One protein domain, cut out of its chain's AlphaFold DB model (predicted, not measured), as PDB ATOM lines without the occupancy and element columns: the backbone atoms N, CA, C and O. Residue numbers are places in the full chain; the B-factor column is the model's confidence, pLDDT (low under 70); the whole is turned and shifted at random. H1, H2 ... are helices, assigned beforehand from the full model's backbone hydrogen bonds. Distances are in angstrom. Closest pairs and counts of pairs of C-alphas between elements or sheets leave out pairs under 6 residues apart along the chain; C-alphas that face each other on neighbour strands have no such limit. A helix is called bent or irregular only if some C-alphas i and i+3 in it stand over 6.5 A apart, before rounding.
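AT A GLANCE: This is residues 929 to 1024 and 1078 to 1175 of the 1179 residues of the protein "PLAT domain-containing protein" of Apolygus lucorum (UniProt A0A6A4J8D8). Two long helices, H6 and H7, make a V joined at one end of an elongated body, and H1 and the bent helix H3 run in the space between its arms. H1 lies side by side with part of H6, while H7 crosses H1 and the first arm of H3; the short H2 sits near the joined end, and H4 and H5 lie toward the other. The printed part has 194 residues with seven named helices, H1 to H7 in order, and no named strand; the class is all helix. It is loose, with a radius of gyration of the C-alphas of 20.3 A and spans of 66 by 37 by 31 A.

IN THESE COORDINATES: H1, residues 934 to 964, begins with C-alpha 934 at (-54.982, 15.845, -12.044) and is 40.3 A long; it has a kink of 51 degrees near residue 955 and is only just irregular, C-alphas 958 and 961 being 6.9 A apart. H2 holds residues 972 to 977. H3, residues 981 to 1009, was assigned as one helix by its hydrogen bonds but is bent, with C-alphas 997 and 1000 6.9 A apart; its arms are H3a, residues 981 to 997, 25.1 A, and H3b, residues 1000 to 1009, 15.2 A. H4 holds residues 1012 to 1019 and H5 residues 1079 to 1087. H6, residues 1099 to 1134, spans 47.4 A; it has a kink of 55 degrees near residue 1106 and is irregular, C-alphas 1105 and 1108 being 7.1 A apart. H7, residues 1136 to 1175, spans 49.5 A and ends with C-alpha 1175 at (-60.644, 0.891, -35.003); it has a kink of 54 degrees near residue 1143 and is irregular, C-alphas 1139 and 1142 being 7.6 A apart.

HOW THE PARTS SIT: H3 is the hub, touching five other helices. H3a touches H7 at a steep tilt of 63 degrees, closest at the C-alphas of Ala 987 and Thr 1151, 4.5 A. H1 touches H3a with residues 944 to 955 alone, closest at Met 948 and Ser 994, C-alphas 5.4 A apart. H3b touches H6 at a shallow tilt of 5 degrees, opposite ways, closest at the C-alphas of Gly 1008 and Val 1109, 6.0 A. Every O i to N i+4 pair is within hydrogen-bond range in H4 and H5, against 24 of 27 in H1, 12 of 13 in H3a, 4 of 6 in H3b, 30 of 32 in H6, 29 of 36 in H7 and 0 of 2 in H2, where 3 of 3 O i to N i+3 pairs are.

THE WHOLE: The C-alphas farthest apart, of Glu 971 and Leu 1022, are 66.7 A apart. Residues 1025 to 1077 are not printed, and C-alphas 1024 and 1078 are 36.4 A apart across the cut. The link from H5 to H6 is long, 11 residues. The mean pLDDT of the printed part is 73.9; residues under 70 include 1008 to 1024 and 1078 to 1106.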
ATOM      1  N   ARG A 929     -61.001  20.356 -21.804       68.06
ATOM      2  CA  ARG A 929     -62.273  19.620 -21.913       68.06
ATOM      3  C   ARG A 929     -62.192  18.110 -21.610       68.06
ATOM      4  O   ARG A 929     -63.206  17.441 -21.781       68.06
ATOM      5  N   ILE A 930     -61.040  17.567 -21.188       72.12
ATOM      6  CA  ILE A 930     -60.894  16.124 -20.904       72.12
ATOM      7  C   ILE A 930     -61.490  15.712 -19.547       72.12
ATOM      8  O   ILE A 930     -61.401  16.463 -18.577       72.12
ATOM      9  N   LEU A 931     -62.050  14.502 -19.461       69.94
ATOM     10  CA  LEU A 931     -62.686  13.969 -18.244       69.94
ATOM     11  C   LEU A 931     -61.710  13.540 -17.127       69.94
ATOM     12  O   LEU A 931     -62.150  13.398 -15.987       69.94
ATOM     13  N   TYR A 932     -60.420  13.337 -17.423       74.12
ATOM     14  CA  TYR A 932     -59.418  12.980 -16.410       74.12
ATOM     15  C   TYR A 932     -59.125  14.142 -15.455       74.12
ATOM     16  O   TYR A 932     -59.056  15.306 -15.870       74.12
ATOM     17  N   THR A 933     -58.913  13.814 -14.181       78.25
ATOM     18  CA  THR A 933     -58.506  14.755 -13.126       78.25
ATOM     19  C   THR A 933     -56.986  14.739 -12.924       78.25
ATOM     20  O   THR A 933     -56.327  13.740 -13.223       78.25
ATOM     21  N   HIS A 934     -56.408  15.831 -12.407       78.69
ATOM     22  CA  HIS A 934     -54.982  15.845 -12.044       78.69
ATOM     23  C   HIS A 934     -54.695  14.800 -10.960       78.69
ATOM     24  O   HIS A 934     -53.665  14.137 -11.014       78.69
ATOM     25  N   GLU A 935     -55.639  14.583 -10.037       79.50
ATOM     26  CA  GLU A 935     -55.563  13.531  -9.014       79.50
ATOM     27  C   GLU A 935     -55.287  12.141  -9.626       79.50
ATOM     28  O   GLU A 935     -54.381  11.445  -9.180       79.50
ATOM     29  N   GLN A 936     -56.007  11.766 -10.692       81.12
ATOM     30  CA  GLN A 936     -55.848  10.473 -11.378       81.12
ATOM     31  C   GLN A 936     -54.536  10.351 -12.165       81.12
ATOM     32  O   GLN A 936     -54.016   9.249 -12.324       81.12
ATOM     33  N   ARG A 937     -54.004  11.458 -12.703       84.19
ATOM     34  CA  ARG A 937     -52.714  11.434 -13.409       84.19
ATOM     35  C   ARG A 937     -51.535  11.418 -12.438       84.19
ATOM     36  O   ARG A 937     -50.573  10.701 -12.704       84.19
ATOM     37  N   ILE A 938     -51.643  12.089 -11.288       83.88
ATOM     38  CA  ILE A 938     -50.636  12.002 -10.222       83.88
ATOM     39  C   ILE A 938     -50.611  10.609  -9.581       83.88
ATOM     40  O   ILE A 938     -49.514  10.086  -9.429       83.88
ATOM     41  N   THR A 939     -51.747   9.952  -9.289       82.62
ATOM     42  CA  THR A 939     -51.705   8.568  -8.759       82.62
ATOM     43  C   THR A 939     -51.040   7.590  -9.727       82.62
ATOM     44  O   THR A 939     -50.212   6.793  -9.302       82.62
ATOM     45  N   ILE A 940     -51.339   7.658 -11.029       85.56
ATOM     46  CA  ILE A 940     -50.669   6.801 -12.023       85.56
ATOM     47  C   ILE A 940     -49.161   7.102 -12.073       85.56
ATOM     48  O   ILE A 940     -48.359   6.181 -12.174       85.56
ATOM     49  N   PHE A 941     -48.751   8.369 -11.981       86.88
ATOM     50  CA  PHE A 941     -47.332   8.731 -12.001       86.88
ATOM     51  C   PHE A 941     -46.580   8.288 -10.734       86.88
ATOM     52  O   PHE A 941     -45.478   7.760 -10.852       86.88
ATOM     53  N   THR A 942     -47.163   8.422  -9.535       84.19
ATOM     54  CA  THR A 942     -46.498   7.992  -8.289       84.19
ATOM     55  C   THR A 942     -46.374   6.474  -8.186       84.19
ATOM     56  O   THR A 942     -45.310   5.991  -7.802       84.19
ATOM     57  N   VAL A 943     -47.394   5.710  -8.605       86.06
ATOM     58  CA  VAL A 943     -47.283   4.241  -8.723       86.06
ATOM     59  C   VAL A 943     -46.174   3.878  -9.725       86.06
ATOM     60  O   VAL A 943     -45.400   2.965  -9.454       86.06
ATOM     61  N   LYS A 944     -46.019   4.624 -10.834       87.38
ATOM     62  CA  LYS A 944     -44.964   4.367 -11.834       87.38
ATOM     63  C   LYS A 944     -43.555   4.593 -11.288       87.38
ATOM     64  O   LYS A 944     -42.694   3.748 -11.504       87.38
ATOM     65  N   VAL A 945     -43.325   5.690 -10.563       87.69
ATOM     66  CA  VAL A 945     -42.015   5.990  -9.951       87.69
ATOM     67  C   VAL A 945     -41.643   4.944  -8.892       87.69
ATOM     68  O   VAL A 945     -40.508   4.473  -8.879       87.69
ATOM     69  N   LEU A 946     -42.596   4.508  -8.059       85.69
ATOM     70  CA  LEU A 946     -42.358   3.419  -7.103       85.69
ATOM     71  C   LEU A 946     -42.070   2.084  -7.812       85.69
ATOM     72  O   LEU A 946     -41.168   1.359  -7.407       85.69
ATOM     73  N   ALA A 947     -42.771   1.785  -8.911       88.88
ATOM     74  CA  ALA A 947     -42.487   0.601  -9.717       88.88
ATOM     75  C   ALA A 947     -41.106   0.659 -10.399       88.88
ATOM     76  O   ALA A 947     -40.453  -0.376 -10.498       88.88
ATOM     77  N   MET A 948     -40.631   1.834 -10.837       90.69
ATOM     78  CA  MET A 948     -39.262   1.995 -11.357       90.69
ATOM     79  C   MET A 948     -38.215   1.621 -10.300       90.69
ATOM     80  O   MET A 948     -37.290   0.888 -10.623       90.69
ATOM     81  N   LEU A 949     -38.382   2.051  -9.043       86.25
ATOM     82  CA  LEU A 949     -37.470   1.687  -7.946       86.25
ATOM     83  C   LEU A 949     -37.422   0.167  -7.712       86.25
ATOM     84  O   LEU A 949     -36.336  -0.409  -7.682       86.25
ATOM     85  N   CYS A 950     -38.580  -0.499  -7.626       87.50
ATOM     86  CA  CYS A 950     -38.636  -1.962  -7.485       87.50
ATOM     87  C   CYS A 950     -38.004  -2.696  -8.682       87.50
ATOM     88  O   CYS A 950     -37.323  -3.701  -8.493       87.50
ATOM     89  N   TRP A 951     -38.212  -2.205  -9.909       90.88
ATOM     90  CA  TRP A 951     -37.623  -2.813 -11.104       90.88
ATOM     91  C   TRP A 951     -36.128  -2.520 -11.265       90.88
ATOM     92  O   TRP A 951     -35.442  -3.357 -11.834       90.88
ATOM     93  N   ILE A 952     -35.595  -1.407 -10.747       89.19
ATOM     94  CA  ILE A 952     -34.139  -1.162 -10.712       89.19
ATOM     95  C   ILE A 952     -33.464  -2.160  -9.773       89.19
ATOM     96  O   ILE A 952     -32.500  -2.790 -10.191       89.19
ATOM     97  N   PHE A 953     -34.007  -2.375  -8.570       85.62
ATOM     98  CA  PHE A 953     -33.531  -3.431  -7.667       85.62
ATOM     99  C   PHE A 953     -33.553  -4.806  -8.354       85.62
ATOM    100  O   PHE A 953     -32.532  -5.481  -8.431       85.62
ATOM    101  N   PHE A 954     -34.694  -5.198  -8.933       85.44
ATOM    102  CA  PHE A 954     -34.823  -6.491  -9.612       85.44
ATOM    103  C   PHE A 954     -33.875  -6.638 -10.814       85.44
ATOM    104  O   PHE A 954     -33.324  -7.712 -11.039       85.44
ATOM    105  N   VAL A 955     -33.662  -5.572 -11.595       85.56
ATOM    106  CA  VAL A 955     -32.726  -5.615 -12.724       85.56
ATOM    107  C   VAL A 955     -31.285  -5.721 -12.231       85.56
ATOM    108  O   VAL A 955     -30.576  -6.585 -12.731       85.56
ATOM    109  N   LEU A 956     -30.859  -4.908 -11.258       80.62
ATOM    110  CA  LEU A 956     -29.476  -4.892 -10.767       80.62
ATOM    111  C   LEU A 956     -29.082  -6.174 -10.022       80.62
ATOM    112  O   LEU A 956     -28.003  -6.696 -10.277       80.62
ATOM    113  N   GLU A 957     -29.942  -6.691  -9.138       79.31
ATOM    114  CA  GLU A 957     -29.586  -7.820  -8.263       79.31
ATOM    115  C   GLU A 957     -29.938  -9.206  -8.840       79.31
ATOM    116  O   GLU A 957     -29.437 -10.204  -8.332       79.31
ATOM    117  N   LEU A 958     -30.816  -9.308  -9.856       75.06
ATOM    118  CA  LEU A 958     -31.306 -10.610 -10.361       75.06
ATOM    119  C   LEU A 958     -31.266 -10.791 -11.887       75.06
ATOM    120  O   LEU A 958     -31.224 -11.932 -12.344       75.06
ATOM    121  N   LEU A 959     -31.294  -9.720 -12.690       76.06
ATOM    122  CA  LEU A 959     -31.178  -9.836 -14.153       76.06
ATOM    123  C   LEU A 959     -29.816  -9.402 -14.700       76.06
ATOM    124  O   LEU A 959     -29.477  -9.801 -15.810       76.06
ATOM    125  N   PHE A 960     -29.044  -8.586 -13.979       76.44
ATOM    126  CA  PHE A 960     -27.837  -7.977 -14.540       76.44
ATOM    127  C   PHE A 960     -26.776  -9.028 -14.879       76.44
ATOM    128  O   PHE A 960     -26.320  -9.088 -16.019       76.44
ATOM    129  N   GLU A 961     -26.482  -9.925 -13.936       74.69
ATOM    130  CA  GLU A 961     -25.596 -11.076 -14.146       74.69
ATOM    131  C   GLU A 961     -26.077 -11.949 -15.322       74.69
ATOM    132  O   GLU A 961     -25.289 -12.324 -16.186       74.69
ATOM    133  N   GLN A 962     -27.390 -12.183 -15.434       74.88
ATOM    134  CA  GLN A 962     -27.976 -12.996 -16.505       74.88
ATOM    135  C   GLN A 962     -27.936 -12.327 -17.896       74.88
ATOM    136  O   GLN A 962     -28.008 -13.023 -18.909       74.88
ATOM    137  N   ILE A 963     -27.838 -10.994 -17.969       70.69
ATOM    138  CA  ILE A 963     -27.794 -10.231 -19.230       70.69
ATOM    139  C   ILE A 963     -26.351  -9.920 -19.658       70.69
ATOM    140  O   ILE A 963     -26.061  -9.940 -20.854       70.69
ATOM    141  N   PHE A 964     -25.460  -9.630 -18.705       72.06
ATOM    142  CA  PHE A 964     -24.114  -9.104 -18.964       72.06
ATOM    143  C   PHE A 964     -22.968 -10.022 -18.496       72.06
ATOM    144  O   PHE A 964     -21.817  -9.749 -18.823       72.06
ATOM    145  N   GLY A 965     -23.250 -11.101 -17.758       65.44
ATOM    146  CA  GLY A 965     -22.240 -12.059 -17.280       65.44
ATOM    147  C   GLY A 965     -21.365 -11.563 -16.122       65.44
ATOM    148  O   GLY A 965     -20.361 -12.195 -15.814       65.44
ATOM    149  N   VAL A 966     -21.725 -10.437 -15.499       65.06
ATOM    150  CA  VAL A 966     -20.995  -9.797 -14.393       65.06
ATOM    151  C   VAL A 966     -22.001  -9.379 -13.319       65.06
ATOM    152  O   VAL A 966     -23.039  -8.806 -13.647       65.06
ATOM    153  N   TYR A 967     -21.704  -9.644 -12.047       66.94
ATOM    154  CA  TYR A 967     -22.472  -9.131 -10.910       66.94
ATOM    155  C   TYR A 967     -21.854  -7.813 -10.419       66.94
ATOM    156  O   TYR A 967     -20.652  -7.755 -10.179       66.94
ATOM    157  N   TYR A 968     -22.664  -6.757 -10.267       64.25
ATOM    158  CA  TYR A 968     -22.169  -5.431  -9.883       64.25
ATOM    159  C   TYR A 968     -22.244  -5.172  -8.370       64.25
ATOM    160  O   TYR A 968     -23.314  -4.886  -7.813       64.25
ATOM    161  N   ASP A 969     -21.070  -5.169  -7.736       62.91
ATOM    162  CA  ASP A 969     -20.859  -4.750  -6.346       62.91
ATOM    163  C   ASP A 969     -21.274  -3.279  -6.101       62.91
ATOM    164  O   ASP A 969     -21.328  -2.472  -7.038       62.91
ATOM    165  N   PRO A 970     -21.534  -2.856  -4.845       63.94
ATOM    166  CA  PRO A 970     -21.933  -1.478  -4.541       63.94
ATOM    167  C   PRO A 970     -20.948  -0.405  -5.027       63.94
ATOM    168  O   PRO A 970     -21.370   0.684  -5.424       63.94
ATOM    169  N   GLU A 971     -19.642  -0.694  -5.048       58.53
ATOM    170  CA  GLU A 971     -18.641   0.229  -5.598       58.53
ATOM    171  C   GLU A 971     -18.614   0.238  -7.127       58.53
ATOM    172  O   GLU A 971     -18.624   1.318  -7.715       58.53
ATOM    173  N   GLU A 972     -18.645  -0.924  -7.774       64.06
ATOM    174  CA  GLU A 972     -18.605  -1.036  -9.236       64.06
ATOM    175  C   GLU A 972     -19.898  -0.539  -9.899       64.06
ATOM    176  O   GLU A 972     -19.854   0.066 -10.970       64.06
ATOM    177  N   SER A 973     -21.045  -0.651  -9.215       66.12
ATOM    178  CA  SER A 973     -22.320  -0.065  -9.659       66.12
ATOM    179  C   SER A 973     -22.241   1.454  -9.901       66.12
ATOM    180  O   SER A 973     -23.087   2.018 -10.599       66.12
ATOM    181  N   LYS A 974     -21.210   2.133  -9.371       71.75
ATOM    182  CA  LYS A 974     -20.930   3.555  -9.617       71.75
ATOM    183  C   LYS A 974     -20.429   3.822 -11.039       71.75
ATOM    184  O   LYS A 974     -20.565   4.952 -11.501       71.75
ATOM    185  N   GLU A 975     -19.937   2.822 -11.775       72.44
ATOM    186  CA  GLU A 975     -19.605   2.993 -13.198       72.44
ATOM    187  C   GLU A 975     -20.844   3.317 -14.046       72.44
ATOM    188  O   GLU A 975     -20.747   4.107 -14.986       72.44
ATOM    189  N   LEU A 976     -22.024   2.814 -13.657       68.88
ATOM    190  CA  LEU A 976     -23.309   3.114 -14.303       68.88
ATOM    191  C   LEU A 976     -23.745   4.587 -14.141       68.88
ATOM    192  O   LEU A 976     -24.674   5.020 -14.823       68.88
ATOM    193  N   ILE A 977     -23.076   5.377 -13.284       74.38
ATOM    194  CA  ILE A 977     -23.270   6.838 -13.195       74.38
ATOM    195  C   ILE A 977     -22.748   7.532 -14.464       74.38
ATOM    196  O   ILE A 977     -23.271   8.570 -14.872       74.38
ATOM    197  N   ASN A 978     -21.756   6.954 -15.146       74.06
ATOM    198  CA  ASN A 978     -21.383   7.425 -16.473       74.06
ATOM    199  C   ASN A 978     -22.414   6.922 -17.503       74.06
ATOM    200  O   ASN A 978     -22.756   5.738 -17.494       74.06
ATOM    201  N   PRO A 979     -22.917   7.779 -18.415       66.56
ATOM    202  CA  PRO A 979     -23.930   7.398 -19.399       66.56
ATOM    203  C   PRO A 979     -23.325   6.562 -20.545       66.56
ATOM    204  O   PRO A 979     -23.177   7.031 -21.674       66.56
ATOM    205  N   ARG A 980     -22.965   5.310 -20.237       76.31
ATOM    206  CA  ARG A 980     -22.585   4.267 -21.201       76.31
ATOM    207  C   ARG A 980     -23.831   3.608 -21.816       76.31
ATOM    208  O   ARG A 980     -24.965   3.888 -21.419       76.31
ATOM    209  N   GLY A 981     -23.623   2.720 -22.791       79.50
ATOM    210  CA  GLY A 981     -24.708   1.972 -23.440       79.50
ATOM    211  C   GLY A 981     -25.513   1.116 -22.458       79.50
ATOM    212  O   GLY A 981     -26.739   1.065 -22.542       79.50
ATOM    213  N   ASP A 982     -24.843   0.523 -21.476       80.31
ATOM    214  CA  ASP A 982     -25.417  -0.423 -20.511       80.31
ATOM    215  C   ASP A 982     -26.413   0.278 -19.577       80.31
ATOM    216  O   ASP A 982     -27.544  -0.178 -19.403       80.31
ATOM    217  N   THR A 983     -26.057   1.476 -19.097       86.69
ATOM    218  CA  THR A 983     -26.939   2.384 -18.348       86.69
ATOM    219  C   THR A 983     -28.225   2.703 -19.125       86.69
ATOM    220  O   THR A 983     -29.313   2.750 -18.544       86.69
ATOM    221  N   PHE A 984     -28.132   2.890 -20.447       87.94
ATOM    222  CA  PHE A 984     -29.295   3.138 -21.306       87.94
ATOM    223  C   PHE A 984     -30.144   1.872 -21.529       87.94
ATOM    224  O   PHE A 984     -31.373   1.959 -21.510       87.94
ATOM    225  N   ILE A 985     -29.518   0.700 -21.687       87.25
ATOM    226  CA  ILE A 985     -30.208  -0.596 -21.810       87.25
ATOM    227  C   ILE A 985     -30.999  -0.903 -20.531       87.25
ATOM    228  O   ILE A 985     -32.199  -1.177 -20.609       87.25
ATOM    229  N   VAL A 986     -30.374  -0.765 -19.355       88.19
ATOM    230  CA  VAL A 986     -31.034  -0.908 -18.044       88.19
ATOM    231  C   VAL A 986     -32.219   0.052 -17.927       88.19
ATOM    232  O   VAL A 986     -33.336  -0.385 -17.649       88.19
ATOM    233  N   ALA A 987     -32.016   1.344 -18.204       90.88
ATOM    234  CA  ALA A 987     -33.078   2.348 -18.130       90.88
ATOM    235  C   ALA A 987     -34.256   2.060 -19.083       90.88
ATOM    236  O   ALA A 987     -35.414   2.304 -18.736       90.88
ATOM    237  N   LEU A 988     -33.992   1.504 -20.269       91.25
ATOM    238  CA  LEU A 988     -35.024   1.113 -21.229       91.25
ATOM    239  C   LEU A 988     -35.815  -0.119 -20.753       91.25
ATOM    240  O   LEU A 988     -37.046  -0.110 -20.829       91.25
ATOM    241  N   ILE A 989     -35.144  -1.137 -20.203       90.31
ATOM    242  CA  ILE A 989     -35.790  -2.325 -19.614       90.31
ATOM    243  C   ILE A 989     -36.672  -1.920 -18.422       90.31
ATOM    244  O   ILE A 989     -37.859  -2.257 -18.386       90.31
ATOM    245  N   VAL A 990     -36.136  -1.129 -17.485       92.56
ATOM    246  CA  VAL A 990     -36.874  -0.614 -16.317       92.56
ATOM    247  C   VAL A 990     -38.063   0.250 -16.752       92.56
ATOM    248  O   VAL A 990     -39.165   0.086 -16.222       92.56
ATOM    249  N   SER A 991     -37.892   1.147 -17.733       92.25
ATOM    250  CA  SER A 991     -38.992   1.968 -18.258       92.25
ATOM    251  C   SER A 991     -40.125   1.087 -18.798       92.25
ATOM    252  O   SER A 991     -41.270   1.255 -18.369       92.25
ATOM    253  N   LEU A 992     -39.819   0.084 -19.631       90.75
ATOM    254  CA  LEU A 992     -40.814  -0.860 -20.152       90.75
ATOM    255  C   LEU A 992     -41.541  -1.614 -19.023       90.75
ATOM    256  O   LEU A 992     -42.772  -1.563 -18.961       90.75
ATOM    257  N   LEU A 993     -40.816  -2.225 -18.082       89.94
ATOM    258  CA  LEU A 993     -41.404  -2.952 -16.944       89.94
ATOM    259  C   LEU A 993     -42.256  -2.039 -16.033       89.94
ATOM    260  O   LEU A 993     -43.338  -2.428 -15.569       89.94
ATOM    261  N   SER A 994     -41.847  -0.779 -15.848       91.19
ATOM    262  CA  SER A 994     -42.633   0.225 -15.117       91.19
ATOM    263  C   SER A 994     -43.905   0.663 -15.860       91.19
ATOM    264  O   SER A 994     -44.894   1.004 -15.214       91.19
ATOM    265  N   THR A 995     -43.953   0.624 -17.202       86.94
ATOM    266  CA  THR A 995     -45.214   0.896 -17.927       86.94
ATOM    267  C   THR A 995     -46.243  -0.207 -17.721       86.94
ATOM    268  O   THR A 995     -47.417   0.103 -17.511       86.94
ATOM    269  N   LEU A 996     -45.818  -1.476 -17.725       86.44
ATOM    270  CA  LEU A 996     -46.717  -2.630 -17.634       86.44
ATOM    271  C   LEU A 996     -47.547  -2.612 -16.343       86.44
ATOM    272  O   LEU A 996     -48.759  -2.830 -16.381       86.44
ATOM    273  N   SER A 997     -46.924  -2.256 -15.218       83.50
ATOM    274  CA  SER A 997     -47.599  -2.157 -13.917       83.50
ATOM    275  C   SER A 997     -48.643  -1.026 -13.835       83.50
ATOM    276  O   SER A 997     -49.542  -1.097 -12.997       83.50
ATOM    277  N   MET A 998     -48.615  -0.022 -14.726       83.69
ATOM    278  CA  MET A 998     -49.628   1.053 -14.762       83.69
ATOM    279  C   MET A 998     -50.896   0.690 -15.541       83.69
ATOM    280  O   MET A 998     -51.952   1.299 -15.335       83.69
ATOM    281  N   ILE A 999     -50.811  -0.278 -16.458       81.25
ATOM    282  CA  ILE A 999     -51.893  -0.609 -17.397       81.25
ATOM    283  C   ILE A 999     -53.199  -1.031 -16.684       81.25
ATOM    284  O   ILE A 999     -54.262  -0.544 -17.097       81.25
ATOM    285  N   PRO A1000     -53.190  -1.840 -15.602       81.94
ATOM    286  CA  PRO A1000     -54.412  -2.178 -14.862       81.94
ATOM    287  C   PRO A1000     -55.116  -0.946 -14.272       81.94
ATOM    288  O   PRO A1000     -56.334  -0.811 -14.382       81.94
ATOM    289  N   LEU A1001     -54.360  -0.001 -13.704       80.94
ATOM    290  CA  LEU A1001     -54.929   1.207 -13.107       80.94
ATOM    291  C   LEU A1001     -55.469   2.173 -14.177       80.94
ATOM    292  O   LEU A1001     -56.571   2.708 -14.030       80.94
ATOM    293  N   GLU A1002     -54.751   2.363 -15.292       78.38
ATOM    294  CA  GLU A1002     -55.235   3.230 -16.375       78.38
ATOM    295  C   GLU A1002     -56.494   2.658 -17.056       78.38
ATOM    296  O   GLU A1002     -57.427   3.406 -17.372       78.38
ATOM    297  N   THR A1003     -56.562   1.337 -17.257       76.12
ATOM    298  CA  THR A1003     -57.741   0.679 -17.851       76.12
ATOM    299  C   THR A1003     -58.966   0.726 -16.935       76.12
ATOM    300  O   THR A1003     -60.064   1.006 -17.423       76.12
ATOM    301  N   LEU A1004     -58.801   0.584 -15.615       76.75
ATOM    302  CA  LEU A1004     -59.891   0.762 -14.646       76.75
ATOM    303  C   LEU A1004     -60.513   2.166 -14.709       76.75
ATOM    304  O   LEU A1004     -61.741   2.288 -14.757       76.75
ATOM    305  N   TYR A1005     -59.699   3.228 -14.783       76.56
ATOM    306  CA  TYR A1005     -60.232   4.584 -14.966       76.56
ATOM    307  C   TYR A1005     -60.939   4.746 -16.330       76.56
ATOM    308  O   TYR A1005     -62.022   5.335 -16.385       76.56
ATOM    309  N   ARG A1006     -60.398   4.178 -17.424       73.12
ATOM    310  CA  ARG A1006     -61.019   4.212 -18.773       73.12
ATOM    311  C   ARG A1006     -62.424   3.595 -18.798       73.12
ATOM    312  O   ARG A1006     -63.335   4.181 -19.387       73.12
ATOM    313  N   ILE A1007     -62.624   2.454 -18.135       72.06
ATOM    314  CA  ILE A1007     -63.894   1.701 -18.146       72.06
ATOM    315  C   ILE A1007     -65.078   2.533 -17.619       72.06
ATOM    316  O   ILE A1007     -66.181   2.430 -18.161       72.06
ATOM    317  N   GLY A1008     -64.871   3.412 -16.631       65.44
ATOM    318  CA  GLY A1008     -65.936   4.292 -16.128       65.44
ATOM    319  C   GLY A1008     -66.462   5.284 -17.178       65.44
ATOM    320  O   GLY A1008     -67.675   5.488 -17.300       65.44
ATOM    321  N   HIS A1009     -65.562   5.858 -17.980       63.06
ATOM    322  CA  HIS A1009     -65.902   6.864 -18.991       63.06
ATOM    323  C   HIS A1009     -66.571   6.267 -20.242       63.06
ATOM    324  O   HIS A1009     -67.382   6.940 -20.877       63.06
ATOM    325  N   LEU A1010     -66.331   4.986 -20.545       61.03
ATOM    326  CA  LEU A1010     -66.914   4.260 -21.687       61.03
ATOM    327  C   LEU A1010     -68.435   4.007 -21.598       61.03
ATOM    328  O   LEU A1010     -69.016   3.368 -22.475       61.03
ATOM    329  N   SER A1011     -69.121   4.489 -20.557       64.81
ATOM    330  CA  SER A1011     -70.558   4.254 -20.415       64.81
ATOM    331  C   SER A1011     -71.393   5.091 -21.404       64.81
ATOM    332  O   SER A1011     -71.312   6.319 -21.422       64.81
ATOM    333  N   ALA A1012     -72.278   4.437 -22.165       59.97
ATOM    334  CA  ALA A1012     -73.041   5.051 -23.265       59.97
ATOM    335  C   ALA A1012     -73.844   6.322 -22.899       59.97
ATOM    336  O   ALA A1012     -74.060   7.185 -23.744       59.97
ATOM    337  N   LEU A1013     -74.277   6.464 -21.640       60.75
ATOM    338  CA  LEU A1013     -74.962   7.673 -21.158       60.75
ATOM    339  C   LEU A1013     -74.005   8.857 -20.945       60.75
ATOM    340  O   LEU A1013     -74.409   9.987 -21.188       60.75
ATOM    341  N   ILE A1014     -72.754   8.616 -20.527       61.81
ATOM    342  CA  ILE A1014     -71.735   9.677 -20.472       61.81
ATOM    343  C   ILE A1014     -71.380  10.077 -21.901       61.81
ATOM    344  O   ILE A1014     -71.466  11.254 -22.222       61.81
ATOM    345  N   GLN A1015     -71.120   9.100 -22.776       60.62
ATOM    346  CA  GLN A1015     -70.835   9.345 -24.194       60.62
ATOM    347  C   GLN A1015     -71.921  10.211 -24.850       60.62
ATOM    348  O   GLN A1015     -71.600  11.270 -25.386       60.62
ATOM    349  N   LYS A1016     -73.207   9.846 -24.702       59.44
ATOM    350  CA  LYS A1016     -74.347  10.623 -25.229       59.44
ATOM    351  C   LYS A1016     -74.453  12.045 -24.650       59.44
ATOM    352  O   LYS A1016     -74.937  12.930 -25.346       59.44
ATOM    353  N   LEU A1017     -74.028  12.268 -23.403       56.34
ATOM    354  CA  LEU A1017     -74.005  13.595 -22.769       56.34
ATOM    355  C   LEU A1017     -72.763  14.423 -23.129       56.34
ATOM    356  O   LEU A1017     -72.814  15.643 -23.040       56.34
ATOM    357  N   THR A1018     -71.656  13.790 -23.524       55.12
ATOM    358  CA  THR A1018     -70.438  14.498 -23.948       55.12
ATOM    359  C   THR A1018     -70.434  14.843 -25.434       55.12
ATOM    360  O   THR A1018     -69.947  15.906 -25.791       55.12
ATOM    361  N   THR A1019     -70.979  13.991 -26.312       54.59
ATOM    362  CA  THR A1019     -70.887  14.202 -27.771       54.59
ATOM    363  C   THR A1019     -72.009  15.053 -28.365       54.59
ATOM    364  O   THR A1019     -71.880  15.498 -29.502       54.59
ATOM    365  N   ASN A1020     -73.109  15.291 -27.639       53.22
ATOM    366  CA  ASN A1020     -74.304  15.936 -28.186       53.22
ATOM    367  C   ASN A1020     -74.575  17.317 -27.541       53.22
ATOM    368  O   ASN A1020     -74.868  17.365 -26.344       53.22
ATOM    369  N   PRO A1021     -74.553  18.435 -28.304       49.34
ATOM    370  CA  PRO A1021     -74.786  19.782 -27.771       49.34
ATOM    371  C   PRO A1021     -76.241  20.056 -27.362       49.34
ATOM    372  O   PRO A1021     -76.506  21.040 -26.679       49.34
ATOM    373  N   LEU A1022     -77.199  19.211 -27.754       44.66
ATOM    374  CA  LEU A1022     -78.633  19.433 -27.518       44.66
ATOM    375  C   LEU A1022     -79.055  19.280 -26.048       44.66
ATOM    376  O   LEU A1022     -80.213  19.520 -25.719       44.66
ATOM    377  N   HIS A1023     -78.150  18.863 -25.156       47.88
ATOM    378  CA  HIS A1023     -78.466  18.616 -23.745       47.88
ATOM    379  C   HIS A1023     -78.297  19.834 -22.817       47.88
ATOM    380  O   HIS A1023     -78.380  19.687 -21.595       47.88
ATOM    381  N   LEU A1024     -78.080  21.022 -23.387       48.50
ATOM    382  CA  LEU A1024     -77.971  22.287 -22.663       48.50
ATOM    383  C   LEU A1024     -79.309  22.702 -22.031       48.50
ATOM    384  O   LEU A1024     -80.331  22.789 -22.712       48.50
ATOM    385  N   THR A1078     -66.043 -11.278 -26.760       45.69
ATOM    386  CA  THR A1078     -65.146 -11.341 -27.935       45.69
ATOM    387  C   THR A1078     -63.875 -10.519 -27.735       45.69
ATOM    388  O   THR A1078     -63.920  -9.425 -27.175       45.69
ATOM    389  N   CYS A1079     -62.742 -11.011 -28.256       45.75
ATOM    390  CA  CYS A1079     -61.425 -10.361 -28.148       45.75
ATOM    391  C   CYS A1079     -61.435  -8.892 -28.630       45.75
ATOM    392  O   CYS A1079     -60.840  -8.020 -28.000       45.75
ATOM    393  N   LYS A1080     -62.222  -8.587 -29.674       44.78
ATOM    394  CA  LYS A1080     -62.428  -7.222 -30.194       44.78
ATOM    395  C   LYS A1080     -63.018  -6.251 -29.156       44.78
ATOM    396  O   LYS A1080     -62.776  -5.052 -29.249       44.78
ATOM    397  N   GLY A1081     -63.757  -6.744 -28.158       52.28
ATOM    398  CA  GLY A1081     -64.248  -5.949 -27.026       52.28
ATOM    399  C   GLY A1081     -63.137  -5.550 -26.048       52.28
ATOM    400  O   GLY A1081     -63.074  -4.394 -25.641       52.28
ATOM    401  N   LEU A1082     -62.217  -6.469 -25.732       52.22
ATOM    402  CA  LEU A1082     -61.038  -6.183 -24.902       52.22
ATOM    403  C   LEU A1082     -60.063  -5.238 -25.616       52.22
ATOM    404  O   LEU A1082     -59.659  -4.231 -25.034       52.22
ATOM    405  N   GLN A1083     -59.772  -5.490 -26.896       53.62
ATOM    406  CA  GLN A1083     -58.982  -4.581 -27.737       53.62
ATOM    407  C   GLN A1083     -59.577  -3.165 -27.736       53.62
ATOM    408  O   GLN A1083     -58.856  -2.192 -27.516       53.62
ATOM    409  N   ALA A1084     -60.901  -3.043 -27.886       54.91
ATOM    410  CA  ALA A1084     -61.584  -1.756 -27.818       54.91
ATOM    411  C   ALA A1084     -61.490  -1.074 -26.439       54.91
ATOM    412  O   ALA A1084     -61.524   0.148 -26.400       54.91
ATOM    413  N   ILE A1085     -61.347  -1.794 -25.319       60.50
ATOM    414  CA  ILE A1085     -61.173  -1.180 -23.985       60.50
ATOM    415  C   ILE A1085     -59.745  -0.639 -23.802       60.50
ATOM    416  O   ILE A1085     -59.575   0.495 -23.348       60.50
ATOM    417  N   PHE A1086     -58.725  -1.409 -24.189       57.66
ATOM    418  CA  PHE A1086     -57.314  -1.012 -24.052       57.66
ATOM    419  C   PHE A1086     -56.915   0.127 -25.006       57.66
ATOM    420  O   PHE A1086     -56.105   0.984 -24.643       57.66
ATOM    421  N   LEU A1087     -57.498   0.141 -26.211       56.38
ATOM    422  CA  LEU A1087     -57.155   1.060 -27.300       56.38
ATOM    423  C   LEU A1087     -58.198   2.174 -27.521       56.38
ATOM    424  O   LEU A1087     -58.021   2.974 -28.431       56.38
ATOM    425  N   SER A1088     -59.266   2.251 -26.714       55.88
ATOM    426  CA  SER A1088     -60.297   3.302 -26.833       55.88
ATOM    427  C   SER A1088     -59.745   4.728 -26.692       55.88
ATOM    428  O   SER A1088     -58.782   4.942 -25.943       55.88
ATOM    429  N   PRO A1089     -60.401   5.723 -27.323       52.03
ATOM    430  CA  PRO A1089     -59.933   7.101 -27.320       52.03
ATOM    431  C   PRO A1089     -60.094   7.751 -25.942       52.03
ATOM    432  O   PRO A1089     -61.087   7.529 -25.246       52.03
ATOM    433  N   CYS A1090     -59.160   8.632 -25.580       51.69
ATOM    434  CA  CYS A1090     -59.309   9.513 -24.417       51.69
ATOM    435  C   CYS A1090     -60.147  10.774 -24.721       51.69
ATOM    436  O   CYS A1090     -60.557  11.485 -23.801       51.69
ATOM    437  N   GLN A1091     -60.428  11.043 -26.000       54.38
ATOM    438  CA  GLN A1091     -61.091  12.247 -26.522       54.38
ATOM    439  C   GLN A1091     -62.624  12.268 -26.339       54.38
ATOM    440  O   GLN A1091     -63.386  12.427 -27.292       54.38
ATOM    441  N   PHE A1092     -63.093  12.190 -25.090       53.03
ATOM    442  CA  PHE A1092     -64.454  12.606 -24.724       53.03
ATOM    443  C   PHE A1092     -64.443  14.079 -24.299       53.03
ATOM    444  O   PHE A1092     -64.214  14.403 -23.134       53.03
ATOM    445  N   TYR A1093     -64.664  14.976 -25.261       56.25
ATOM    446  CA  TYR A1093     -64.787  16.412 -25.009       56.25
ATOM    447  C   TYR A1093     -66.081  16.708 -24.241       56.25
ATOM    448  O   TYR A1093     -67.169  16.400 -24.719       56.25
ATOM    449  N   LEU A1094     -65.991  17.331 -23.063       54.25
ATOM    450  CA  LEU A1094     -67.178  17.750 -22.314       54.25
ATOM    451  C   LEU A1094     -67.883  18.938 -23.002       54.25
ATOM    452  O   LEU A1094     -67.299  20.019 -23.113       54.25
ATOM    453  N   ILE A1095     -69.151  18.761 -23.387       55.34
ATOM    454  CA  ILE A1095     -70.062  19.839 -23.807       55.34
ATOM    455  C   ILE A1095     -71.033  20.147 -22.646       55.34
ATOM    456  O   ILE A1095     -72.163  19.677 -22.610       55.34
ATOM    457  N   ASP A1096     -70.525  20.879 -21.645       54.53
ATOM    458  CA  ASP A1096     -71.231  21.482 -20.486       54.53
ATOM    459  C   ASP A1096     -72.314  20.639 -19.757       54.53
ATOM    460  O   ASP A1096     -73.291  21.170 -19.229       54.53
ATOM    461  N   ALA A1097     -72.129  19.319 -19.647       55.38
ATOM    462  CA  ALA A1097     -72.986  18.477 -18.809       55.38
ATOM    463  C   ALA A1097     -72.797  18.775 -17.303       55.38
ATOM    464  O   ALA A1097     -71.671  18.938 -16.827       55.38
ATOM    465  N   LYS A1098     -73.899  18.794 -16.534       58.25
ATOM    466  CA  LYS A1098     -73.891  19.049 -15.078       58.25
ATOM    467  C   LYS A1098     -72.943  18.099 -14.339       58.25
ATOM    468  O   LYS A1098     -73.139  16.880 -14.365       58.25
ATOM    469  N   THR A1099     -71.977  18.681 -13.623       59.34
ATOM    470  CA  THR A1099     -70.961  17.983 -12.815       59.34
ATOM    471  C   THR A1099     -71.568  16.899 -11.942       59.34
ATOM    472  O   THR A1099     -71.098  15.771 -11.944       59.34
ATOM    473  N   ASP A1100     -72.673  17.218 -11.277       59.41
ATOM    474  CA  ASP A1100     -73.283  16.392 -10.240       59.41
ATOM    475  C   ASP A1100     -73.826  15.066 -10.799       59.41
ATOM    476  O   ASP A1100     -73.845  14.057 -10.099       59.41
ATOM    477  N   ILE A1101     -74.221  15.040 -12.080       61.44
ATOM    478  CA  ILE A1101     -74.709  13.837 -12.774       61.44
ATOM    479  C   ILE A1101     -73.534  12.923 -13.150       61.44
ATOM    480  O   ILE A1101     -73.625  11.699 -13.009       61.44
ATOM    481  N   ILE A1102     -72.420  13.513 -13.599       64.06
ATOM    482  CA  ILE A1102     -71.182  12.784 -13.903       64.06
ATOM    483  C   ILE A1102     -70.579  12.244 -12.606       64.06
ATOM    484  O   ILE A1102     -70.350  11.038 -12.512       64.06
ATOM    485  N   ASP A1103     -70.406  13.091 -11.590       64.50
ATOM    486  CA  ASP A1103     -69.874  12.714 -10.281       64.50
ATOM    487  C   ASP A1103     -70.752  11.634  -9.631       64.50
ATOM    488  O   ASP A1103     -70.214  10.616  -9.201       64.50
ATOM    489  N   PHE A1104     -72.090  11.757  -9.635       68.75
ATOM    490  CA  PHE A1104     -72.994  10.720  -9.109       68.75
ATOM    491  C   PHE A1104     -72.777   9.352  -9.771       68.75
ATOM    492  O   PHE A1104     -72.698   8.337  -9.073       68.75
ATOM    493  N   LYS A1105     -72.653   9.310 -11.104       68.25
ATOM    494  CA  LYS A1105     -72.467   8.050 -11.833       68.25
ATOM    495  C   LYS A1105     -71.053   7.485 -11.684       68.25
ATOM    496  O   LYS A1105     -70.895   6.278 -11.505       68.25
ATOM    497  N   MET A1106     -70.035   8.341 -11.742       68.31
ATOM    498  CA  MET A1106     -68.632   7.939 -11.633       68.31
ATOM    499  C   MET A1106     -68.253   7.527 -10.207       68.31
ATOM    500  O   MET A1106     -67.389   6.665 -10.060       68.31
ATOM    501  N   ARG A1107     -68.934   8.056  -9.171       72.44
ATOM    502  CA  ARG A1107     -68.604   7.901  -7.737       72.44
ATOM    503  C   ARG A1107     -68.184   6.490  -7.336       72.44
ATOM    504  O   ARG A1107     -67.185   6.342  -6.637       72.44
ATOM    505  N   ARG A1108     -68.922   5.458  -7.770       74.69
ATOM    506  CA  ARG A1108     -68.609   4.052  -7.448       74.69
ATOM    507  C   ARG A1108     -67.307   3.585  -8.108       74.69
ATOM    508  O   ARG A1108     -66.455   3.036  -7.420       74.69
ATOM    509  N   VAL A1109     -67.126   3.855  -9.402       73.12
ATOM    510  CA  VAL A1109     -65.912   3.478 -10.151       73.12
ATOM    511  C   VAL A1109     -64.694   4.238  -9.626       73.12
ATOM    512  O   VAL A1109     -63.656   3.635  -9.384       73.12
ATOM    513  N   THR A1110     -64.826   5.542  -9.362       71.94
ATOM    514  CA  THR A1110     -63.736   6.354  -8.796       71.94
ATOM    515  C   THR A1110     -63.361   5.941  -7.377       71.94
ATOM    516  O   THR A1110     -62.198   6.063  -7.011       71.94
ATOM    517  N   LEU A1111     -64.312   5.448  -6.574       77.56
ATOM    518  CA  LEU A1111     -64.032   4.946  -5.227       77.56
ATOM    519  C   LEU A1111     -63.276   3.613  -5.295       77.56
ATOM    520  O   LEU A1111     -62.216   3.503  -4.692       77.56
ATOM    521  N   VAL A1112     -63.749   2.652  -6.099       80.81
ATOM    522  CA  VAL A1112     -63.054   1.367  -6.310       80.81
ATOM    523  C   VAL A1112     -61.643   1.583  -6.868       80.81
ATOM    524  O   VAL A1112     -60.685   1.037  -6.329       80.81
ATOM    525  N   ALA A1113     -61.483   2.436  -7.884       76.94
ATOM    526  CA  ALA A1113     -60.173   2.740  -8.458       76.94
ATOM    527  C   ALA A1113     -59.234   3.460  -7.468       76.94
ATOM    528  O   ALA A1113     -58.034   3.214  -7.495       76.94
ATOM    529  N   ARG A1114     -59.755   4.298  -6.554       79.56
ATOM    530  CA  ARG A1114     -58.962   4.873  -5.449       79.56
ATOM    531  C   ARG A1114     -58.531   3.817  -4.432       79.56
ATOM    532  O   ARG A1114     -57.382   3.851  -4.016       79.56
ATOM    533  N   CYS A1115     -59.404   2.883  -4.053       81.19
ATOM    534  CA  CYS A1115     -59.036   1.784  -3.154       81.19
ATOM    535  C   CYS A1115     -57.944   0.895  -3.768       81.19
ATOM    536  O   CYS A1115     -56.974   0.575  -3.088       81.19
ATOM    537  N   ILE A1116     -58.055   0.567  -5.060       82.25
ATOM    538  CA  ILE A1116     -57.036  -0.204  -5.790       82.25
ATOM    539  C   ILE A1116     -55.725   0.587  -5.906       82.25
ATOM    540  O   ILE A1116     -54.666   0.026  -5.641       82.25
ATOM    541  N   ALA A1117     -55.779   1.888  -6.220       80.12
ATOM    542  CA  ALA A1117     -54.590   2.741  -6.263       80.12
ATOM    543  C   ALA A1117     -53.878   2.816  -4.899       80.12
ATOM    544  O   ALA A1117     -52.666   2.634  -4.834       80.12
ATOM    545  N   LEU A1118     -54.624   3.028  -3.808       81.50
ATOM    546  CA  LEU A1118     -54.081   3.050  -2.444       81.50
ATOM    547  C   LEU A1118     -53.467   1.703  -2.051       81.50
ATOM    548  O   LEU A1118     -52.384   1.691  -1.474       81.50
ATOM    549  N   PHE A1119     -54.101   0.583  -2.414       84.56
ATOM    550  CA  PHE A1119     -53.526  -0.746  -2.210       84.56
ATOM    551  C   PHE A1119     -52.214  -0.913  -2.992       84.56
ATOM    552  O   PHE A1119     -51.211  -1.277  -2.392       84.56
ATOM    553  N   SER A1120     -52.176  -0.562  -4.286       83.44
ATOM    554  CA  SER A1120     -50.948  -0.651  -5.096       83.44
ATOM    555  C   SER A1120     -49.825   0.277  -4.626       83.44
ATOM    556  O   SER A1120     -48.655  -0.076  -4.731       83.44
ATOM    557  N   LEU A1121     -50.163   1.453  -4.083       82.56
ATOM    558  CA  LEU A1121     -49.191   2.351  -3.460       82.56
ATOM    559  C   LEU A1121     -48.638   1.740  -2.171       82.56
ATOM    560  O   LEU A1121     -47.430   1.764  -1.972       82.56
ATOM    561  N   PHE A1122     -49.495   1.163  -1.324       83.12
ATOM    562  CA  PHE A1122     -49.078   0.537  -0.071       83.12
ATOM    563  C   PHE A1122     -48.227  -0.721  -0.300       83.12
ATOM    564  O   PHE A1122     -47.221  -0.895   0.379       83.12
ATOM    565  N   THR A1123     -48.571  -1.570  -1.277       85.31
ATOM    566  CA  THR A1123     -47.776  -2.771  -1.589       85.31
ATOM    567  C   THR A1123     -46.429  -2.434  -2.224       85.31
ATOM    568  O   THR A1123     -45.425  -3.009  -1.813       85.31
ATOM    569  N   LEU A1124     -46.367  -1.482  -3.166       85.12
ATOM    570  CA  LEU A1124     -45.088  -1.033  -3.733       85.12
ATOM    571  C   LEU A1124     -44.230  -0.301  -2.697       85.12
ATOM    572  O   LEU A1124     -43.032  -0.540  -2.630       85.12
ATOM    573  N   PHE A1125     -44.822   0.551  -1.855       82.06
ATOM    574  CA  PHE A1125     -44.087   1.220  -0.780       82.06
ATOM    575  C   PHE A1125     -43.559   0.223   0.261       82.06
ATOM    576  O   PHE A1125     -42.397   0.309   0.649       82.06
ATOM    577  N   GLY A1126     -44.369  -0.766   0.655       80.19
ATOM    578  CA  GLY A1126     -43.933  -1.864   1.518       80.19
ATOM    579  C   GLY A1126     -42.787  -2.671   0.903       80.19
ATOM    580  O   GLY A1126     -41.824  -2.969   1.599       80.19
ATOM    581  N   ALA A1127     -42.835  -2.952  -0.404       82.25
ATOM    582  CA  ALA A1127     -41.734  -3.599  -1.116       82.25
ATOM    583  C   ALA A1127     -40.461  -2.729  -1.148       82.25
ATOM    584  O   ALA A1127     -39.378  -3.246  -0.897       82.25
ATOM    585  N   VAL A1128     -40.575  -1.417  -1.390       80.81
ATOM    586  CA  VAL A1128     -39.431  -0.485  -1.348       80.81
ATOM    587  C   VAL A1128     -38.813  -0.412   0.055       80.81
ATOM    588  O   VAL A1128     -37.592  -0.455   0.163       80.81
ATOM    589  N   LEU A1129     -39.613  -0.369   1.129       76.19
ATOM    590  CA  LEU A1129     -39.080  -0.436   2.497       76.19
ATOM    591  C   LEU A1129     -38.418  -1.787   2.799       76.19
ATOM    592  O   LEU A1129     -37.332  -1.809   3.366       76.19
ATOM    593  N   LEU A1130     -39.026  -2.907   2.394       77.56
ATOM    594  CA  LEU A1130     -38.437  -4.240   2.579       77.56
ATOM    595  C   LEU A1130     -37.115  -4.402   1.815       77.56
ATOM    596  O   LEU A1130     -36.202  -5.036   2.332       77.56
ATOM    597  N   ILE A1131     -36.976  -3.789   0.636       75.25
ATOM    598  CA  ILE A1131     -35.702  -3.715  -0.092       75.25
ATOM    599  C   ILE A1131     -34.686  -2.868   0.691       75.25
ATOM    600  O   ILE A1131     -33.593  -3.346   0.984       75.25
ATOM    601  N   LEU A1132     -35.047  -1.635   1.069       69.75
ATOM    602  CA  LEU A1132     -34.135  -0.679   1.716       69.75
ATOM    603  C   LEU A1132     -33.719  -1.059   3.147       69.75
ATOM    604  O   LEU A1132     -32.703  -0.559   3.621       69.75
ATOM    605  N   TRP A1133     -34.500  -1.888   3.845       66.00
ATOM    606  CA  TRP A1133     -34.212  -2.340   5.216       66.00
ATOM    607  C   TRP A1133     -33.779  -3.811   5.299       66.00
ATOM    608  O   TRP A1133     -33.129  -4.195   6.266       66.00
ATOM    609  N   GLY A1134     -34.154  -4.643   4.323       57.44
ATOM    610  CA  GLY A1134     -33.857  -6.080   4.299       57.44
ATOM    611  C   GLY A1134     -32.654  -6.476   3.440       57.44
ATOM    612  O   GLY A1134     -32.301  -7.651   3.417       57.44
ATOM    613  N   THR A1135     -32.032  -5.534   2.722       64.94
ATOM    614  CA  THR A1135     -30.881  -5.789   1.837       64.94
ATOM    615  C   THR A1135     -29.854  -4.648   1.925       64.94
ATOM    616  O   THR A1135     -30.238  -3.518   2.238       64.94
ATOM    617  N   PRO A1136     -28.565  -4.873   1.591       64.06
ATOM    618  CA  PRO A1136     -27.545  -3.814   1.545       64.06
ATOM    619  C   PRO A1136     -27.736  -2.798   0.397       64.06
ATOM    620  O   PRO A1136     -26.893  -1.931   0.180       64.06
ATOM    621  N   PHE A1137     -28.855  -2.844  -0.336       68.12
ATOM    622  CA  PHE A1137     -29.148  -1.971  -1.479       68.12
ATOM    623  C   PHE A1137     -29.150  -0.465  -1.151       68.12
ATOM    624  O   PHE A1137     -29.031   0.364  -2.051       68.12
ATOM    625  N   ILE A1138     -29.218  -0.087   0.131       66.62
ATOM    626  CA  ILE A1138     -29.016   1.298   0.578       66.62
ATOM    627  C   ILE A1138     -27.624   1.850   0.199       66.62
ATOM    628  O   ILE A1138     -27.496   3.039  -0.085       66.62
ATOM    629  N   GLU A1139     -26.600   1.002   0.068       66.94
ATOM    630  CA  GLU A1139     -25.276   1.396  -0.442       66.94
ATOM    631  C   GLU A1139     -25.307   1.735  -1.945       66.94
ATOM    632  O   GLU A1139     -24.571   2.607  -2.414       66.94
ATOM    633  N   LYS A1140     -26.232   1.112  -2.690       71.88
ATOM    634  CA  LYS A1140     -26.547   1.397  -4.100       71.88
ATOM    635  C   LYS A1140     -27.615   2.507  -4.248       71.88
ATOM    636  O   LYS A1140     -28.165   2.701  -5.334       71.88
ATOM    637  N   ALA A1141     -27.928   3.278  -3.198       72.38
ATOM    638  CA  ALA A1141     -28.988   4.293  -3.255       72.38
ATOM    639  C   ALA A1141     -28.690   5.441  -4.241       72.38
ATOM    640  O   ALA A1141     -29.570   5.835  -5.004       72.38
ATOM    641  N   PHE A1142     -27.458   5.964  -4.276       72.31
ATOM    642  CA  PHE A1142     -27.107   7.076  -5.177       72.31
ATOM    643  C   PHE A1142     -27.139   6.655  -6.656       72.31
ATOM    644  O   PHE A1142     -27.692   7.368  -7.496       72.31
ATOM    645  N   THR A1143     -26.609   5.468  -6.967       79.88
ATOM    646  CA  THR A1143     -26.643   4.877  -8.314       79.88
ATOM    647  C   THR A1143     -28.081   4.575  -8.738       79.88
ATOM    648  O   THR A1143     -28.474   4.907  -9.855       79.88
ATOM    649  N   SER A1144     -28.916   4.085  -7.820       81.94
ATOM    650  CA  SER A1144     -30.350   3.867  -8.050       81.94
ATOM    651  C   SER A1144     -31.131   5.159  -8.305       81.94
ATOM    652  O   SER A1144     -31.944   5.204  -9.227       81.94
ATOM    653  N   ILE A1145     -30.879   6.237  -7.551       82.69
ATOM    654  CA  ILE A1145     -31.509   7.553  -7.778       82.69
ATOM    655  C   ILE A1145     -31.123   8.108  -9.157       82.69
ATOM    656  O   ILE A1145     -31.978   8.622  -9.885       82.69
ATOM    657  N   PHE A1146     -29.857   7.962  -9.550       84.44
ATOM    658  CA  PHE A1146     -29.382   8.351 -10.875       84.44
ATOM    659  C   PHE A1146     -30.035   7.519 -11.995       84.44
ATOM    660  O   PHE A1146     -30.517   8.080 -12.984       84.44
ATOM    661  N   LEU A1147     -30.152   6.199 -11.810       85.62
ATOM    662  CA  LEU A1147     -30.860   5.307 -12.731       85.62
ATOM    663  C   LEU A1147     -32.357   5.637 -12.830       85.62
ATOM    664  O   LEU A1147     -32.890   5.616 -13.938       85.62
ATOM    665  N   VAL A1148     -33.036   6.025 -11.741       88.62
ATOM    666  CA  VAL A1148     -34.419   6.548 -11.797       88.62
ATOM    667  C   VAL A1148     -34.483   7.822 -12.641       88.62
ATOM    668  O   VAL A1148     -35.386   7.954 -13.468       88.62
ATOM    669  N   LEU A1149     -33.535   8.750 -12.480       88.38
ATOM    670  CA  LEU A1149     -33.514  10.001 -13.242       88.38
ATOM    671  C   LEU A1149     -33.316   9.754 -14.748       88.38
ATOM    672  O   LEU A1149     -34.083  10.291 -15.550       88.38
ATOM    673  N   ILE A1150     -32.361   8.902 -15.140       89.12
ATOM    674  CA  ILE A1150     -32.185   8.501 -16.548       89.12
ATOM    675  C   ILE A1150     -33.417   7.745 -17.054       89.12
ATOM    676  O   ILE A1150     -33.920   8.063 -18.132       89.12
ATOM    677  N   THR A1151     -33.962   6.807 -16.274       91.12
ATOM    678  CA  THR A1151     -35.182   6.063 -16.631       91.12
ATOM    679  C   THR A1151     -36.348   7.013 -16.895       91.12
ATOM    680  O   THR A1151     -37.043   6.843 -17.890       91.12
ATOM    681  N   LEU A1152     -36.541   8.058 -16.084       90.31
ATOM    682  CA  LEU A1152     -37.580   9.072 -16.306       90.31
ATOM    683  C   LEU A1152     -37.360   9.892 -17.589       90.31
ATOM    684  O   LEU A1152     -38.338  10.247 -18.251       90.31
ATOM    685  N   VAL A1153     -36.109  10.167 -17.970       90.25
ATOM    686  CA  VAL A1153     -35.775  10.845 -19.237       90.25
ATOM    687  C   VAL A1153     -36.033   9.928 -20.440       90.25
ATOM    688  O   VAL A1153     -36.705  10.344 -21.384       90.25
ATOM    689  N   VAL A1154     -35.578   8.672 -20.392       91.06
ATOM    690  CA  VAL A1154     -35.833   7.646 -21.426       91.06
ATOM    691  C   VAL A1154     -37.338   7.389 -21.582       91.06
ATOM    692  O   VAL A1154     -37.865   7.361 -22.697       91.06
ATOM    693  N   ASP A1155     -38.060   7.292 -20.467       90.62
ATOM    694  CA  ASP A1155     -39.510   7.105 -20.431       90.62
ATOM    695  C   ASP A1155     -40.261   8.285 -21.065       90.62
ATOM    696  O   ASP A1155     -41.203   8.086 -21.834       90.62
ATOM    697  N   ALA A1156     -39.841   9.522 -20.781       89.19
ATOM    698  CA  ALA A1156     -40.454  10.728 -21.332       89.19
ATOM    699  C   ALA A1156     -40.135  10.961 -22.821       89.19
ATOM    700  O   ALA A1156     -41.001  11.412 -23.568       89.19
ATOM    701  N   LEU A1157     -38.914  10.658 -23.269       89.62
ATOM    702  CA  LEU A1157     -38.483  10.939 -24.644       89.62
ATOM    703  C   LEU A1157     -38.777   9.804 -25.632       89.62
ATOM    704  O   LEU A1157     -38.954  10.079 -26.817       89.62
ATOM    705  N   ILE A1158     -38.842   8.550 -25.171       89.56
ATOM    706  CA  ILE A1158     -38.924   7.369 -26.046       89.56
ATOM    707  C   ILE A1158     -40.198   6.567 -25.767       89.56
ATOM    708  O   ILE A1158     -41.077   6.480 -26.628       89.56
ATOM    709  N   VAL A1159     -40.343   6.006 -24.565       89.81
ATOM    710  CA  VAL A1159     -41.384   4.993 -24.308       89.81
ATOM    711  C   VAL A1159     -42.794   5.599 -24.271       89.81
ATOM    712  O   VAL A1159     -43.704   5.064 -24.908       89.81
ATOM    713  N   ASN A1160     -42.999   6.752 -23.623       87.81
ATOM    714  CA  ASN A1160     -44.309   7.415 -23.593       87.81
ATOM    715  C   ASN A1160     -44.761   7.951 -24.971       87.81
ATOM    716  O   ASN A1160     -45.934   7.750 -25.307       87.81
ATOM    717  N   PRO A1161     -43.900   8.591 -25.794       89.81
ATOM    718  CA  PRO A1161     -44.243   8.941 -27.173       89.81
ATOM    719  C   PRO A1161     -44.599   7.729 -28.039       89.81
ATOM    720  O   PRO A1161     -45.632   7.755 -28.708       89.81
ATOM    721  N   ILE A1162     -43.831   6.633 -27.974       88.12
ATOM    722  CA  ILE A1162     -44.143   5.392 -28.708       88.12
ATOM    723  C   ILE A1162     -45.489   4.808 -28.248       88.12
ATOM    724  O   ILE A1162     -46.323   4.448 -29.079       88.12
ATOM    725  N   TYR A1163     -45.763   4.781 -26.942       85.25
ATOM    726  CA  TYR A1163     -47.034   4.302 -26.389       85.25
ATOM    727  C   TYR A1163     -48.240   5.149 -26.844       85.25
ATOM    728  O   TYR A1163     -49.291   4.605 -27.198       85.25
ATOM    729  N   ALA A1164     -48.085   6.476 -26.904       84.50
ATOM    730  CA  ALA A1164     -49.087   7.382 -27.468       84.50
ATOM    731  C   ALA A1164     -49.258   7.194 -28.991       84.50
ATOM    732  O   ALA A1164     -50.381   7.258 -29.499       84.50
ATOM    733  N   LEU A1165     -48.171   6.912 -29.717       84.62
ATOM    734  CA  LEU A1165     -48.179   6.686 -31.163       84.62
ATOM    735  C   LEU A1165     -48.902   5.383 -31.521       84.62
ATOM    736  O   LEU A1165     -49.818   5.410 -32.340       84.62
ATOM    737  N   VAL A1166     -48.574   4.269 -30.858       82.94
ATOM    738  CA  VAL A1166     -49.239   2.963 -31.050       82.94
ATOM    739  C   VAL A1166     -50.748   3.077 -30.803       82.94
ATOM    740  O   VAL A1166     -51.548   2.587 -31.605       82.94
ATOM    741  N   ARG A1167     -51.158   3.792 -29.746       76.19
ATOM    742  CA  ARG A1167     -52.574   4.091 -29.467       76.19
ATOM    743  C   ARG A1167     -53.226   4.940 -30.558       76.19
ATOM    744  O   ARG A1167     -54.319   4.601 -31.009       76.19
ATOM    745  N   SER A1168     -52.550   5.992 -31.019       78.81
ATOM    746  CA  SER A1168     -53.053   6.879 -32.078       78.81
ATOM    747  C   SER A1168     -53.222   6.137 -33.408       78.81
ATOM    748  O   SER A1168     -54.264   6.253 -34.051       78.81
ATOM    749  N   VAL A1169     -52.249   5.304 -33.798       77.56
ATOM    750  CA  VAL A1169     -52.318   4.458 -35.002       77.56
ATOM    751  C   VAL A1169     -53.468   3.451 -34.896       77.56
ATOM    752  O   VAL A1169     -54.271   3.330 -35.827       77.56
ATOM    753  N   ALA A1170     -53.611   2.773 -33.753       70.81
ATOM    754  CA  ALA A1170     -54.700   1.827 -33.528       70.81
ATOM    755  C   ALA A1170     -56.089   2.490 -33.585       70.81
ATOM    756  O   ALA A1170     -57.015   1.929 -34.175       70.81
ATOM    757  N   MET A1171     -56.241   3.697 -33.034       68.69
ATOM    758  CA  MET A1171     -57.495   4.450 -33.111       68.69
ATOM    759  C   MET A1171     -57.823   4.922 -34.531       68.69
ATOM    760  O   MET A1171     -58.938   4.701 -35.013       68.69
ATOM    761  N   PHE A1172     -56.861   5.562 -35.198       65.50
ATOM    762  CA  PHE A1172     -57.078   6.245 -36.475       65.50
ATOM    763  C   PHE A1172     -57.232   5.257 -37.644       65.50
ATOM    764  O   PHE A1172     -58.118   5.427 -38.484       65.50
ATOM    765  N   TYR A1173     -56.430   4.183 -37.667       65.44
ATOM    766  CA  TYR A1173     -56.399   3.219 -38.774       65.44
ATOM    767  C   TYR A1173     -57.162   1.915 -38.490       65.44
ATOM    768  O   TYR A1173     -57.959   1.500 -39.338       65.44
ATOM    769  N   LEU A1174     -56.959   1.271 -37.329       58.69
ATOM    770  CA  LEU A1174     -57.521  -0.066 -37.053       58.69
ATOM    771  C   LEU A1174     -58.982  -0.019 -36.583       58.69
ATOM    772  O   LEU A1174     -59.839  -0.691 -37.153       58.69
ATOM    773  N   LEU A1175     -59.285   0.777 -35.551       57.41
ATOM    774  CA  LEU A1175     -60.644   0.891 -35.003       57.41
ATOM    775  C   LEU A1175     -61.569   1.730 -35.896       57.41
ATOM    776  O   LEU A1175     -62.787   1.534 -35.862       57.41
TER     777      LEU A1175